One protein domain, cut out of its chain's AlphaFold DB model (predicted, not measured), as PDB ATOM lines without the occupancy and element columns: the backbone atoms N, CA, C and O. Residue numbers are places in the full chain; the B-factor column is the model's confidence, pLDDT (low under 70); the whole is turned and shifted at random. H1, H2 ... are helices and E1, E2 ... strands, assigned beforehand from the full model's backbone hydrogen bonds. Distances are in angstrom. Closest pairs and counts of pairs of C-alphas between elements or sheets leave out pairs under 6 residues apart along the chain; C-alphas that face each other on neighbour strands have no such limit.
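What this domain is: This is residues 3 to 60 of the 60 residues of an uncharacterized protein of Leucobacter viscericola (UniProt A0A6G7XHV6). A narrow, strongly twisted sheet of three strands has one short helix, H1, across one face near the end of E2, and beyond the opposite end of the sheet the long loop of residues 9 to 28 lengthens the model into a rod. The printed part has 58 residues, under half of them in named elements, which follow as E1, E2, H1, E3; the class is mixed, helices and strands. The sheet's order is E2, E1, E3, all antiparallel. The whole is only just loose, close to compact, with a radius of gyration of the C-alphas of 12.5 A and spans of 38 by 17 by 15 A.

Where its parts are: Find C-alpha 3 at (-24.071, 20.851, 45.099); from there E1, residues 3 to 8, runs 16.6 A. E2, residues 29 to 35, spans 20.6 A and ends at C-alpha 35, at (-26.434, 17.065, 40.546). H1, residues 39 to 45, spans 9.9 A. E3, residues 53 to 59, runs 18.0 A to C-alpha 59 at (-26.001, 22.253, 49.565).

How they stand to each other: Start at the inner strand, E1. Beside it, E2 is antiparallel at 158 degrees, with N 5 and O 32 within hydrogen-bond range at 2.9 A; the two form a hairpin. E3, the other edge strand, is antiparallel to E1 at 157 degrees, with N 6 and O 56 at 3.0 A. H1 is on the sheet at a height of 6.3 A, over E2, and runs across the strands, at 67 degrees to E2 on the local plane. Look at Glu 35 and Ala 42, the closest C-alphas of E2 and H1, 4.3 A apart. In H1 every O i to N i+4 pair is within hydrogen-bond range. E2, H1 and E3 make a split strand-helix-strand unit, two strands running the same way with E1 between them in the sheet; its crossover is right-handed.

The domain as a whole: Look to Glu 17 and Glu 37 for the C-alphas farthest apart, 38.7 A. The link from E1 to E2 is long, with 20 residues. The printed part has no cut and ends at residue 60, the chain's last. Its mean pLDDT is 94.3, and no printed residue is under 70.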
ATOM      1  N   ALA A   3     -25.256  20.240  44.531       96.25
ATOM      2  CA  ALA A   3     -24.071  20.851  45.099       96.25
ATOM      3  C   ALA A   3     -23.661  22.035  44.246       96.25
ATOM      4  O   ALA A   3     -23.584  21.929  43.025       96.25
ATOM      5  N   ARG A   4     -23.368  23.150  44.905       96.69
ATOM      6  CA  ARG A   4     -22.811  24.336  44.271       96.69
ATOM      7  C   ARG A   4     -21.467  24.662  44.902       96.69
ATOM      8  O   ARG A   4     -21.361  24.696  46.128       96.69
ATOM      9  N   ALA A   5     -20.448  24.886  44.084       96.56
ATOM     10  CA  ALA A   5     -19.135  25.327  44.538       96.56
ATOM     11  C   ALA A   5     -18.882  26.764  44.096       96.56
ATOM     12  O   ALA A   5     -19.057  27.083  42.921       96.56
ATOM     13  N   HIS A   6     -18.436  27.605  45.027       96.44
ATOM     14  CA  HIS A   6     -17.895  28.925  44.708       96.44
ATOM     15  C   HIS A   6     -16.388  28.802  44.542       96.44
ATOM     16  O   HIS A   6     -15.695  28.323  45.449       96.44
ATOM     17  N   LEU A   7     -15.890  29.225  43.387       96.75
ATOM     18  CA  LEU A   7     -14.510  29.046  42.972       96.75
ATOM     19  C   LEU A   7     -13.859  30.391  42.661       96.75
ATOM     20  O   LEU A   7     -14.493  31.245  42.053       96.75
ATOM     21  N   ALA A   8     -12.579  30.533  43.002       96.56
ATOM     22  CA  ALA A   8     -11.695  31.534  42.405       96.56
ATOM     23  C   ALA A   8     -10.833  30.854  41.335       96.56
ATOM     24  O   ALA A   8     -10.064  29.941  41.657       96.56
ATOM     25  N   LEU A   9     -10.959  31.272  40.078       94.69
ATOM     26  CA  LEU A   9     -10.178  30.731  38.964       94.69
ATOM     27  C   LEU A   9      -8.697  31.093  39.104       94.69
ATOM     28  O   LEU A   9      -8.368  32.158  39.616       94.69
ATOM     29  N   GLU A  10      -7.800  30.198  38.681       93.94
ATOM     30  CA  GLU A  10      -6.332  30.373  38.701       93.94
ATOM     31  C   GLU A  10      -5.691  30.663  40.072       93.94
ATOM     32  O   GLU A  10      -4.469  30.763  40.191       93.94
ATOM     33  N   ALA A  11      -6.467  30.737  41.154       92.31
ATOM     34  CA  ALA A  11      -5.944  31.079  42.470       92.31
ATOM     35  C   ALA A  11      -4.901  30.065  42.977       92.31
ATOM     36  O   ALA A  11      -4.029  30.427  43.772       92.31
ATOM     37  N   ASN A  12      -4.951  28.801  42.539       93.44
ATOM     38  CA  ASN A  12      -3.939  27.789  42.865       93.44
ATOM     39  C   ASN A  12      -2.744  27.752  41.901       93.44
ATOM     40  O   ASN A  12      -1.775  27.059  42.220       93.44
ATOM     41  N   ALA A  13      -2.765  28.510  40.800       93.19
ATOM     42  CA  ALA A  13      -1.602  28.678  39.927       93.19
ATOM     43  C   ALA A  13      -0.481  29.480  40.613       93.19
ATOM     44  O   ALA A  13       0.690  29.336  40.265       93.19
ATOM     45  N   VAL A  14      -0.824  30.283  41.630       91.00
ATOM     46  CA  VAL A  14       0.155  30.957  42.492       91.00
ATOM     47  C   VAL A  14       1.043  29.910  43.186       91.00
ATOM     48  O   VAL A  14       0.494  28.967  43.787       91.00
ATOM     49  N   PRO A  15       2.384  30.069  43.145       93.31
ATOM     50  CA  PRO A  15       3.320  29.168  43.810       93.31
ATOM     51  C   PRO A  15       2.937  28.928  45.277       93.31
ATOM     52  O   PRO A  15       2.523  29.874  45.952       93.31
ATOM     53  N   PRO A  16       3.024  27.685  45.790       91.12
ATOM     54  CA  PRO A  16       2.590  27.345  47.146       91.12
ATOM     55  C   PRO A  16       3.134  28.268  48.241       91.12
ATOM     56  O   PRO A  16       2.392  28.617  49.160       91.12
ATOM     57  N   GLU A  17       4.389  28.688  48.119       94.31
ATOM     58  CA  GLU A  17       5.074  29.624  49.007       94.31
ATOM     59  C   GLU A  17       4.399  31.002  49.075       94.31
ATOM     60  O   GLU A  17       4.353  31.589  50.152       94.31
ATOM     61  N   ASP A  18       3.776  31.467  47.992       91.88
ATOM     62  CA  ASP A  18       3.167  32.798  47.872       91.88
ATOM     63  C   ASP A  18       1.642  32.782  48.070       91.88
ATOM     64  O   ASP A  18       0.990  33.822  48.155       91.88
ATOM     65  N   ARG A  19       1.016  31.607  48.214       90.38
ATOM     66  CA  ARG A  19      -0.452  31.505  48.361       90.38
ATOM     67  C   ARG A  19      -1.007  32.203  49.599       90.38
ATOM     68  O   ARG A  19      -2.198  32.496  49.635       90.38
ATOM     69  N   HIS A  20      -0.180  32.445  50.611       89.38
ATOM     70  CA  HIS A  20      -0.585  33.149  51.825       89.38
ATOM     71  C   HIS A  20      -0.751  34.662  51.610       89.38
ATOM     72  O   HIS A  20      -1.464  35.301  52.380       89.38
ATOM     73  N   THR A  21      -0.125  35.227  50.571       90.69
ATOM     74  CA  THR A  21      -0.239  36.648  50.210       90.69
ATOM     75  C   THR A  21      -1.196  36.893  49.047       90.69
ATOM     76  O   THR A  21      -1.481  38.051  48.743       90.69
ATOM     77  N   ARG A  22      -1.709  35.836  48.395       90.50
ATOM     78  CA  ARG A  22      -2.607  35.986  47.243       90.50
ATOM     79  C   ARG A  22      -3.892  36.713  47.646       90.50
ATOM     80  O   ARG A  22      -4.584  36.316  48.585       90.50
ATOM     81  N   ASP A  23      -4.241  37.735  46.882       91.75
ATOM     82  CA  ASP A  23      -5.497  38.452  47.050       91.75
ATOM     83  C   ASP A  23      -6.592  37.784  46.212       91.75
ATOM     84  O   ASP A  23      -6.603  37.884  44.985       91.75
ATOM     85  N   LEU A  24      -7.529  37.103  46.878       91.44
ATOM     86  CA  LEU A  24      -8.632  36.402  46.217       91.44
ATOM     87  C   LEU A  24      -9.572  37.336  45.442       91.44
ATOM     88  O   LEU A  24     -10.254  36.867  44.538       91.44
ATOM     89  N   SER A  25      -9.597  38.636  45.759       90.81
ATOM     90  CA  SER A  25     -10.432  39.612  45.048       90.81
ATOM     91  C   SER A  25      -9.933  39.931  43.635       90.81
ATOM     92  O   SER A  25     -10.678  40.487  42.833       90.81
ATOM     93  N   THR A  26      -8.689  39.557  43.318       92.44
ATOM     94  CA  THR A  26      -8.070  39.779  42.001       92.44
ATOM     95  C   THR A  26      -8.371  38.674  40.989       92.44
ATOM     96  O   THR A  26      -8.122  38.854  39.797       92.44
ATOM     97  N   PHE A  27      -8.910  37.542  41.447       94.06
ATOM     98  CA  PHE A  27      -9.229  36.392  40.609       94.06
ATOM     99  C   PHE A  27     -10.696  36.409  40.186       94.06
ATOM    100  O   PHE A  27     -11.568  36.914  40.896       94.06
ATOM    101  N   GLU A  28     -10.978  35.818  39.027       95.50
ATOM    102  CA  GLU A  28     -12.350  35.649  38.562       95.50
ATOM    103  C   GLU A  28     -13.091  34.649  39.457       95.50
ATOM    104  O   GLU A  28     -12.618  33.535  39.696       95.50
ATOM    105  N   MET A  29     -14.259  35.061  39.951       95.62
ATOM    106  CA  MET A  29     -15.114  34.235  40.797       95.62
ATOM    107  C   MET A  29     -16.208  33.586  39.959       95.62
ATOM    108  O   MET A  29     -16.956  34.286  39.278       95.62
ATOM    109  N   VAL A  30     -16.339  32.266  40.052       96.06
ATOM    110  CA  VAL A  30     -17.379  31.511  39.342       96.06
ATOM    111  C   VAL A  30     -18.111  30.553  40.269       96.06
ATOM    112  O   VAL A  30     -17.570  30.079  41.270       96.06
ATOM    113  N   GLU A  31     -19.348  30.239  39.904       95.56
ATOM    114  CA  GLU A  31     -20.142  29.199  40.547       95.56
ATOM    115  C   GLU A  31     -20.276  28.013  39.594       95.56
ATOM    116  O   GLU A  31     -20.570  28.184  38.411       95.56
ATOM    117  N   VAL A  32     -20.080  26.804  40.112       96.00
ATOM    118  CA  VAL A  32     -20.354  25.568  39.371       96.00
ATOM    119  C   VAL A  32     -21.343  24.719  40.143       96.00
ATOM    120  O   VAL A  32     -21.299  24.662  41.373       96.00
ATOM    121  N   THR A  33     -22.237  24.058  39.418       97.00
ATOM    122  CA  THR A  33     -23.283  23.210  39.988       97.00
ATOM    123  C   THR A  33     -23.131  21.775  39.512       97.00
ATOM    124  O   THR A  33     -22.803  21.530  38.353       97.00
ATOM    125  N   GLY A  34     -23.414  20.832  40.400       96.50
ATOM    126  CA  GLY A  34     -23.459  19.409  40.115       96.50
ATOM    127  C   GLY A  34     -24.681  18.777  40.766       96.50
ATOM    128  O   GLY A  34     -25.114  19.184  41.847       96.50
ATOM    129  N   GLU A  35     -25.241  17.776  40.098       96.75
ATOM    130  CA  GLU A  35     -26.434  17.065  40.546       96.75
ATOM    131  C   GLU A  35     -26.106  15.608  40.870       96.75
ATOM    132  O   GLU A  35     -25.273  14.977  40.220       96.75
ATOM    133  N   GLY A  36     -26.772  15.062  41.885       96.12
ATOM    134  CA  GLY A  36     -26.619  13.664  42.268       96.12
ATOM    135  C   GLY A  36     -27.679  13.185  43.254       96.12
ATOM    136  O   GLY A  36     -28.435  13.972  43.834       96.12
ATOM    137  N   GLU A  37     -27.737  11.869  43.452       94.50
ATOM    138  CA  GLU A  37     -28.624  11.237  44.440       94.50
ATOM    139  C   GLU A  37     -28.158  11.508  45.879       94.50
ATOM    140  O   GLU A  37     -28.976  11.692  46.780       94.50
ATOM    141  N   THR A  38     -26.841  11.603  46.085       96.56
ATOM    142  CA  THR A  38     -26.201  11.937  47.364       96.56
ATOM    143  C   THR A  38     -25.402  13.233  47.265       96.56
ATOM    144  O   THR A  38     -25.137  13.747  46.177       96.56
ATOM    145  N   TRP A  39     -24.990  13.763  48.417       93.00
ATOM    146  CA  TRP A  39     -24.165  14.968  48.487       93.00
ATOM    147  C   TRP A  39     -22.804  14.751  47.825       93.00
ATOM    148  O   TRP A  39     -22.334  15.581  47.053       93.00
ATOM    149  N   GLU A  40     -22.195  13.599  48.081       95.75
ATOM    150  CA  GLU A  40     -20.909  13.199  47.527       95.75
ATOM    151  C   GLU A  40     -20.991  13.037  46.004       95.75
ATOM    152  O   GLU A  40     -20.096  13.498  45.295       95.75
ATOM    153  N   ALA A  41     -22.088  12.458  45.497       96.38
ATOM    154  CA  ALA A  41     -22.335  12.343  44.063       96.38
ATOM    155  C   ALA A  41     -22.501  13.724  43.408       96.38
ATOM    156  O   ALA A  41     -21.859  14.001  42.398       96.38
ATOM    157  N   ALA A  42     -23.284  14.619  44.023       95.69
ATOM    158  CA  ALA A  42     -23.488  15.979  43.523       95.69
ATOM    159  C   ALA A  42     -22.183  16.801  43.512       95.69
ATOM    160  O   ALA A  42     -21.884  17.483  42.532       95.69
ATOM    161  N   LYS A  43     -21.348  16.687  44.557       95.88
ATOM    162  CA  LYS A  43     -20.012  17.307  44.587       95.88
ATOM    163  C   LYS A  43     -19.097  16.768  43.492       95.88
ATOM    164  O   LYS A  43     -18.393  17.549  42.861       95.88
ATOM    165  N   SER A  44     -19.098  15.454  43.272       95.25
ATOM    166  CA  SER A  44     -18.279  14.822  42.233       95.25
ATOM    167  C   SER A  44     -18.738  15.173  40.815       95.25
ATOM    168  O   SER A  44     -17.934  15.087  39.892       95.25
ATOM    169  N   ALA A  45     -20.006  15.551  40.637       96.38
ATOM    170  CA  ALA A  45     -20.548  16.010  39.363       96.38
ATOM    171  C   ALA A  45     -20.174  17.469  39.030       96.38
ATOM    172  O   ALA A  45     -20.334  17.891  37.887       96.38
ATOM    173  N   CYS A  46     -19.666  18.246  39.995       94.94
ATOM    174  CA  CYS A  46     -19.195  19.607  39.746       94.94
ATOM    175  C   CYS A  46     -17.868  19.586  38.975       94.94
ATOM    176  O   CYS A  46     -16.856  19.098  39.482       94.94
ATOM    177  N   VAL A  47     -17.848  20.165  37.773       95.12
ATOM    178  CA  VAL A  47     -16.618  20.309  36.982       95.12
ATOM    179  C   VAL A  47     -15.798  21.468  37.543       95.12
ATOM    180  O   VAL A  47     -16.128  22.631  37.325       95.12
ATOM    181  N   ILE A  48     -14.739  21.149  38.288       94.12
ATOM    182  CA  ILE A  48     -13.816  22.142  38.849       94.12
ATOM    183  C   ILE A  48     -12.704  22.412  37.823       94.12
ATOM    184  O   ILE A  48     -11.987  21.470  37.476       94.12
ATOM    185  N   PRO A  49     -12.538  23.655  37.332       93.50
ATOM    186  CA  PRO A  49     -11.447  24.001  36.426       93.50
ATOM    187  C   PRO A  49     -10.070  23.758  37.054       93.50
ATOM    188  O   PRO A  49      -9.903  23.828  38.276       93.50
ATOM    189  N   GLU A  50      -9.070  23.497  36.211       92.44
ATOM    190  CA  GLU A  50      -7.679  23.380  36.653       92.44
ATOM    191  C   GLU A  50      -7.237  24.671  37.361       92.44
ATOM    192  O   GLU A  50      -7.692  25.763  37.028       92.44
ATOM    193  N   ASN A  51      -6.410  24.547  38.401       93.12
ATOM    194  CA  ASN A  51      -5.934  25.661  39.232       93.12
ATOM    195  C   ASN A  51      -7.011  26.511  39.936       93.12
ATOM    196  O   ASN A  51      -6.662  27.469  40.633       93.12
ATOM    197  N   ALA A  52      -8.293  26.153  39.853       94.69
ATOM    198  CA  ALA A  52      -9.326  26.817  40.633       94.69
ATOM    199  C   ALA A  52      -9.172  26.499  42.128       94.69
ATOM    200  O   ALA A  52      -8.861  25.373  42.537       94.69
ATOM    201  N   LEU A  53      -9.402  27.503  42.969       94.88
ATOM    202  CA  LEU A  53      -9.539  27.339  44.408       94.88
ATOM    203  C   LEU A  53     -11.016  27.242  44.766       94.88
ATOM    204  O   LEU A  53     -11.776  28.166  44.498       94.88
ATOM    205  N   ILE A  54     -11.396  26.173  45.463       96.12
ATOM    206  CA  ILE A  54     -12.725  26.070  46.064       96.12
ATOM    207  C   ILE A  54     -12.764  26.917  47.339       96.12
ATOM    208  O   ILE A  54     -12.025  26.643  48.284       96.12
ATOM    209  N   ILE A  55     -13.632  27.927  47.368       94.81
ATOM    210  CA  ILE A  55     -13.835  28.807  48.525       94.81
ATOM    211  C   ILE A  55     -14.879  28.203  49.461       94.81
ATOM    212  O   ILE A  55     -14.654  28.091  50.666       94.81
ATOM    213  N   SER A  56     -16.028  27.806  48.915       95.62
ATOM    214  CA  SER A  56     -17.133  27.260  49.698       95.62
ATOM    215  C   SER A  56     -17.976  26.277  48.893       95.62
ATOM    216  O   SER A  56     -17.951  26.249  47.661       95.62
ATOM    217  N   TRP A  57     -18.723  25.456  49.630       95.81
ATOM    218  CA  TRP A  57     -19.731  24.547  49.103       95.81
ATOM    219  C   TRP A  57     -21.092  24.917  49.679       95.81
ATOM    220  O   TRP A  57     -21.211  25.150  50.882       95.81
ATOM    221  N   ILE A  58     -22.112  24.909  48.831       95.62
ATOM    222  CA  ILE A  58     -23.508  25.130  49.195       95.62
ATOM    223  C   ILE A  58     -24.285  23.871  48.816       95.62
ATOM    224  O   ILE A  58     -24.086  23.302  47.740       95.62
ATOM    225  N   LYS A  59     -25.131  23.415  49.740       94.50
ATOM    226  CA  LYS A  59     -26.001  22.253  49.565       94.50
ATOM    227  C   LYS A  59     -27.430  22.722  49.337       94.50
ATOM    228  O   LYS A  59     -27.963  23.428  50.190       94.50
ATOM    229  N   GLU A  60     -28.017  22.291  48.224       89.06
ATOM    230  CA  GLU A  60     -29.368  22.646  47.768       89.06
ATOM    231  C   GLU A  60     -30.224  21.401  47.466       89.06
ATOM    232  O   GLU A  60     -29.679  20.329  47.084       89.06
TER     233      GLU A  60